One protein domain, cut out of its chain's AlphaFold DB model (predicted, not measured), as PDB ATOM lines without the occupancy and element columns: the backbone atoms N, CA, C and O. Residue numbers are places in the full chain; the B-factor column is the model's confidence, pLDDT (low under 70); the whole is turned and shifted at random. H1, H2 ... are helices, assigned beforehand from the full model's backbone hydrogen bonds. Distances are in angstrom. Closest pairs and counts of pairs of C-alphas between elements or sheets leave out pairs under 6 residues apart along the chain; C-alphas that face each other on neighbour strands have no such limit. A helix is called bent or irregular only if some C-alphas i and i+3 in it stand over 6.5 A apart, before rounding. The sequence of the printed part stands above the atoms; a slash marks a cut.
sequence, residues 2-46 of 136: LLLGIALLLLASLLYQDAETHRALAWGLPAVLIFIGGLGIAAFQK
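AT A GLANCE: This is residues 2 to 46 of the 136 residues of an uncharacterized protein of Paracoccus sp. DK608 (UniProt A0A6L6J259). Two helices, H1 and the much longer H2, lie side by side and run opposite ways as a helical hairpin, joined by a tight turn at one end. H2 runs on past the first residue of H1 at the other end, and its far part there has no partner beside it, which leaves a rod with one thinner end. The printed part has 45 residues with two named helices, H1 then H2, and no named strand; the class is all helix. The whole is loose, with a radius of gyration of the C-alphas of 12.0 A and spans of 39 by 16 by 10 A.

IN THESE COORDINATES: H1 is residues 2 to 15, 19.9 A from first to last C-alpha; C-alpha 2 is at (327.364, 367.481, 379.036) and C-alpha 15 at (322.089, 348.860, 383.827). H2 is residues 20 to 44, 36.9 A long in the same measure, and ends with C-alpha 44 at (331.532, 380.114, 375.469). H2 is irregular: C-alphas 21 and 24 are 8.4 A apart, against about 5 A in a regular helix, and its line is a rough one.

HOW THE PARTS SIT: H1 and H2 touch, with 27 pairs of C-alphas within 8 A. Their closest C-alphas are those of Leu 2 and Gly 37, 4.1 A apart. Their lines stand at a shallow tilt of 20 degrees, and they run opposite ways as a hairpin. Their centres are 9.9 A apart. In H1 every O i to N i+4 pair is within hydrogen-bond range; in H2, 17 of 21 are.

THE WHOLE: The two C-alphas farthest apart are those of Thr 21 and Lys 46, at 39.4 A. The printed part has no cut, and the link from H1 to H2, four residues, is tight. The mean pLDDT of the printed part is 86.4; residues 18 to 21 are under 70.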
ATOM      1  N   LEU A   2     326.184 368.255 378.605       91.31
ATOM      2  CA  LEU A   2     327.364 367.481 379.036       91.31
ATOM      3  C   LEU A   2     327.100 366.590 380.267       91.31
ATOM      4  O   LEU A   2     327.248 365.378 380.184       91.31
ATOM      5  N   LEU A   3     326.657 367.179 381.385       94.06
ATOM      6  CA  LEU A   3     326.384 366.432 382.625       94.06
ATOM      7  C   LEU A   3     325.301 365.361 382.442       94.06
ATOM      8  O   LEU A   3     325.418 364.269 382.981       94.06
ATOM      9  N   LEU A   4     324.275 365.664 381.641       94.06
ATOM     10  CA  LEU A   4     323.221 364.711 381.296       94.06
ATOM     11  C   LEU A   4     323.780 363.533 380.488       94.06
ATOM     12  O   LEU A   4     323.455 362.391 380.779       94.06
ATOM     13  N   GLY A   5     324.640 363.806 379.504       92.81
ATOM     14  CA  GLY A   5     325.316 362.770 378.729       92.81
ATOM     15  C   GLY A   5     326.206 361.884 379.602       92.81
ATOM     16  O   GLY A   5     326.131 360.666 379.490       92.81
ATOM     17  N   ILE A   6     326.972 362.466 380.533       93.44
ATOM     18  CA  ILE A   6     327.781 361.706 381.504       93.44
ATOM     19  C   ILE A   6     326.886 360.841 382.402       93.44
ATOM     20  O   ILE A   6     327.159 359.657 382.575       93.44
ATOM     21  N   ALA A   7     325.802 361.401 382.942       93.44
ATOM     22  CA  ALA A   7     324.871 360.664 383.791       93.44
ATOM     23  C   ALA A   7     324.210 359.494 383.045       93.44
ATOM     24  O   ALA A   7     324.129 358.395 383.585       93.44
ATOM     25  N   LEU A   8     323.788 359.704 381.794       91.81
ATOM     26  CA  LEU A   8     323.225 358.645 380.957       91.81
ATOM     27  C   LEU A   8     324.260 357.572 380.610       91.81
ATOM     28  O   LEU A   8     323.907 356.400 380.596       91.81
ATOM     29  N   LEU A   9     325.519 357.951 380.374       91.50
ATOM     30  CA  LEU A   9     326.602 356.997 380.127       91.50
ATOM     31  C   LEU A   9     326.847 356.106 381.354       91.50
ATOM     32  O   LEU A   9     326.947 354.891 381.214       91.50
ATOM     33  N   LEU A  10     326.902 356.703 382.550       92.25
ATOM     34  CA  LEU A  10     327.061 355.976 383.814       92.25
ATOM     35  C   LEU A  10     325.848 355.092 384.125       92.25
ATOM     36  O   LEU A  10     325.994 353.973 384.602       92.25
ATOM     37  N   LEU A  11     324.638 355.575 383.845       90.56
ATOM     38  CA  LEU A  11     323.425 354.785 384.023       90.56
ATOM     39  C   LEU A  11     323.396 353.599 383.050       90.56
ATOM     40  O   LEU A  11     323.085 352.482 383.454       90.56
ATOM     41  N   ALA A  12     323.752 353.827 381.785       87.94
ATOM     42  CA  ALA A  12     323.825 352.781 380.775       87.94
ATOM     43  C   ALA A  12     324.864 351.713 381.145       87.94
ATOM     44  O   ALA A  12     324.558 350.529 381.035       87.94
ATOM     45  N   SER A  13     326.039 352.105 381.649       86.50
ATOM     46  CA  SER A  13     327.076 351.151 382.059       86.50
ATOM     47  C   SER A  13     326.705 350.329 383.297       86.50
ATOM     48  O   SER A  13     327.158 349.193 383.424       86.50
ATOM     49  N   LEU A  14     325.874 350.865 384.197       86.94
ATOM     50  CA  LEU A  14     325.375 350.140 385.370       86.94
ATOM     51  C   LEU A  14     324.214 349.196 385.035       86.94
ATOM     52  O   LEU A  14     324.125 348.115 385.614       86.94
ATOM     53  N   LEU A  15     323.314 349.607 384.137       85.06
ATOM     54  CA  LEU A  15     322.089 348.860 383.827       85.06
ATOM     55  C   LEU A  15     322.259 347.836 382.702       85.06
ATOM     56  O   LEU A  15     321.514 346.859 382.661       85.06
ATOM     57  N   TYR A  16     323.205 348.048 381.787       80.69
ATOM     58  CA  TYR A  16     323.367 347.217 380.598       80.69
ATOM     59  C   TYR A  16     324.784 346.657 380.489       80.69
ATOM     60  O   TYR A  16     325.667 347.272 379.891       80.69
ATOM     61  N   GLN A  17     324.978 345.448 381.020       70.69
ATOM     62  CA  GLN A  17     326.230 344.701 380.861       70.69
ATOM     63  C   GLN A  17     326.301 343.958 379.510       70.69
ATOM     64  O   GLN A  17     327.378 343.884 378.928       70.69
ATOM     65  N   ASP A  18     325.152 343.558 378.943       68.00
ATOM     66  CA  ASP A  18     325.038 342.804 377.675       68.00
ATOM     67  C   ASP A  18     324.275 343.587 376.586       68.00
ATOM     68  O   ASP A  18     323.357 343.086 375.933       68.00
ATOM     69  N   ALA A  19     324.592 344.872 376.401       61.50
ATOM     70  CA  ALA A  19     323.827 345.778 375.532       61.50
ATOM     71  C   ALA A  19     324.026 345.573 374.013       61.50
ATOM     72  O   ALA A  19     323.988 346.553 373.276       61.50
ATOM     73  N   GLU A  20     324.196 344.349 373.506       69.25
ATOM     74  CA  GLU A  20     324.408 344.071 372.071       69.25
ATOM     75  C   GLU A  20     323.277 344.632 371.183       69.25
ATOM     76  O   GLU A  20     323.539 345.275 370.166       69.25
ATOM     77  N   THR A  21     322.014 344.503 371.603       67.88
ATOM     78  CA  THR A  21     320.848 344.875 370.775       67.88
ATOM     79  C   THR A  21     320.556 346.382 370.746       67.88
ATOM     80  O   THR A  21     319.935 346.874 369.809       67.88
ATOM     81  N   HIS A  22     321.016 347.143 371.746       76.69
ATOM     82  CA  HIS A  22     320.698 348.574 371.891       76.69
ATOM     83  C   HIS A  22     321.941 349.470 371.978       76.69
ATOM     84  O   HIS A  22     321.844 350.607 372.446       76.69
ATOM     85  N   ARG A  23     323.106 349.005 371.492       82.00
ATOM     86  CA  ARG A  23     324.392 349.727 371.594       82.00
ATOM     87  C   ARG A  23     324.311 351.177 371.122       82.00
ATOM     88  O   ARG A  23     324.887 352.061 371.749       82.00
ATOM     89  N   ALA A  24     323.592 351.429 370.030       83.56
ATOM     90  CA  ALA A  24     323.457 352.770 369.468       83.56
ATOM     91  C   ALA A  24     322.774 353.749 370.438       83.56
ATOM     92  O   ALA A  24     323.205 354.891 370.559       83.56
ATOM     93  N   LEU A  25     321.750 353.304 371.170       84.31
ATOM     94  CA  LEU A  25     321.069 354.133 372.166       84.31
ATOM     95  C   LEU A  25     321.833 354.156 373.493       84.31
ATOM     96  O   LEU A  25     321.988 355.221 374.077       84.31
ATOM     97  N   ALA A  26     322.350 353.009 373.935       85.81
ATOM     98  CA  ALA A  26     323.064 352.883 375.203       85.81
ATOM     99  C   ALA A  26     324.399 353.649 375.217       85.81
ATOM    100  O   ALA A  26     324.748 354.232 376.235       85.81
ATOM    101  N   TRP A  27     325.121 353.694 374.092       88.12
ATOM    102  CA  TRP A  27     326.436 354.342 373.996       88.12
ATOM    103  C   TRP A  27     326.425 355.578 373.097       88.12
ATOM    104  O   TRP A  27     327.063 356.581 373.413       88.12
ATOM    105  N   GLY A  28     325.677 355.536 371.992       90.44
ATOM    106  CA  GLY A  28     325.646 356.625 371.014       90.44
ATOM    107  C   GLY A  28     324.907 357.862 371.515       90.44
ATOM    108  O   GLY A  28     325.435 358.965 371.392       90.44
ATOM    109  N   LEU A  29     323.730 357.708 372.135       91.75
ATOM    110  CA  LEU A  29     322.985 358.859 372.659       91.75
ATOM    111  C   LEU A  29     323.772 359.611 373.755       91.75
ATOM    112  O   LEU A  29     323.922 360.830 373.627       91.75
ATOM    113  N   PRO A  30     324.351 358.942 374.776       93.38
ATOM    114  CA  PRO A  30     325.229 359.615 375.732       93.38
ATOM    115  C   PRO A  30     326.432 360.288 375.068       93.38
ATOM    116  O   PRO A  30     326.730 361.440 375.387       93.38
ATOM    117  N   ALA A  31     327.088 359.621 374.112       91.81
ATOM    118  CA  ALA A  31     328.245 360.176 373.412       91.81
ATOM    119  C   ALA A  31     327.902 361.457 372.633       91.81
ATOM    120  O   ALA A  31     328.628 362.446 372.736       91.81
ATOM    121  N   VAL A  32     326.772 361.485 371.917       94.62
ATOM    122  CA  VAL A  32     326.298 362.682 371.198       94.62
ATOM    123  C   VAL A  32     326.007 363.828 372.171       94.62
ATOM    124  O   VAL A  32     326.411 364.965 371.921       94.62
ATOM    125  N   LEU A  33     325.359 363.547 373.305       94.69
ATOM    126  CA  LEU A  33     325.067 364.564 374.322       94.69
ATOM    127  C   LEU A  33     326.336 365.130 374.971       94.69
ATOM    128  O   LEU A  33     326.406 366.337 375.233       94.69
ATOM    129  N   ILE A  34     327.337 364.280 375.209       94.69
ATOM    130  CA  ILE A  34     328.657 364.691 375.697       94.69
ATOM    131  C   ILE A  34     329.344 365.574 374.655       94.69
ATOM    132  O   ILE A  34     329.814 366.658 374.998       94.69
ATOM    133  N   PHE A  35     329.346 365.159 373.387       93.00
ATOM    134  CA  PHE A  35     329.975 365.894 372.291       93.00
ATOM    135  C   PHE A  35     329.362 367.287 372.097       93.00
ATOM    136  O   PHE A  35     330.075 368.289 372.147       93.00
ATOM    137  N   ILE A  36     328.033 367.373 371.970       94.25
ATOM    138  CA  ILE A  36     327.317 368.654 371.841       94.25
ATOM    139  C   ILE A  36     327.533 369.516 373.091       94.25
ATOM    140  O   ILE A  36     327.753 370.723 372.990       94.25
ATOM    141  N   GLY A  37     327.508 368.902 374.278       91.44
ATOM    142  CA  GLY A  37     327.803 369.588 375.531       91.44
ATOM    143  C   GLY A  37     329.209 370.191 375.570       91.44
ATOM    144  O   GLY A  37     329.365 371.333 376.002       91.44
ATOM    145  N   GLY A  38     330.213 369.454 375.091       88.50
ATOM    146  CA  GLY A  38     331.599 369.909 374.999       88.50
ATOM    147  C   GLY A  38     331.782 371.052 374.001       88.50
ATOM    148  O   GLY A  38     332.409 372.055 374.342       88.50
ATOM    149  N   LEU A  39     331.169 370.951 372.816       89.31
ATOM    150  CA  LEU A  39     331.170 372.031 371.821       89.31
ATOM    151  C   LEU A  39     330.551 373.316 372.376       89.31
ATOM    152  O   LEU A  39     331.111 374.395 372.188       89.31
ATOM    153  N   GLY A  40     329.436 373.200 373.101       89.00
ATOM    154  CA  GLY A  40     328.808 374.339 373.764       89.00
ATOM    155  C   GLY A  40     329.765 375.036 374.730       89.00
ATOM    156  O   GLY A  40     329.935 376.245 374.654       89.00
ATOM    157  N   ILE A  41     330.453 374.289 375.597       86.00
ATOM    158  CA  ILE A  41     331.413 374.872 376.552       86.00
ATOM    159  C   ILE A  41     332.573 375.557 375.824       86.00
ATOM    160  O   ILE A  41     332.907 376.692 376.162       86.00
ATOM    161  N   ALA A  42     333.152 374.910 374.810       81.69
ATOM    162  CA  ALA A  42     334.257 375.473 374.035       81.69
ATOM    163  C   ALA A  42     333.859 376.748 373.267       81.69
ATOM    164  O   ALA A  42     334.693 377.626 373.061       81.69
ATOM    165  N   ALA A  43     332.587 376.878 372.877       83.62
ATOM    166  CA  ALA A  43     332.073 378.077 372.222       83.62
ATOM    167  C   ALA A  43     331.946 379.283 373.174       83.62
ATOM    168  O   ALA A  43     332.053 380.424 372.729       83.62
ATOM    169  N   PHE A  44     331.737 379.049 374.476       82.69
ATOM    170  CA  PHE A  44     331.532 380.114 375.469       82.69
ATOM    171  C   PHE A  44     332.730 380.355 376.394       82.69
ATOM    172  O   PHE A  44     332.789 381.391 377.056       82.69
ATOM    173  N   GLN A  45     333.686 379.425 376.468       82.81
ATOM    174  CA  GLN A  45     334.839 379.513 377.361       82.81
ATOM    175  C   GLN A  45     336.138 379.194 376.632       82.81
ATOM    176  O   GLN A  45     336.227 378.251 375.850       82.81
ATOM    177  N   LYS A  46     337.189 379.960 376.950       83.50
ATOM    178  CA  LYS A  46     338.535 379.660 376.466       83.50
ATOM    179  C   LYS A  46     339.017 378.356 377.089       83.50
ATOM    180  O   LYS A  46     339.143 378.249 378.308       83.50
TER     181      LYS A  46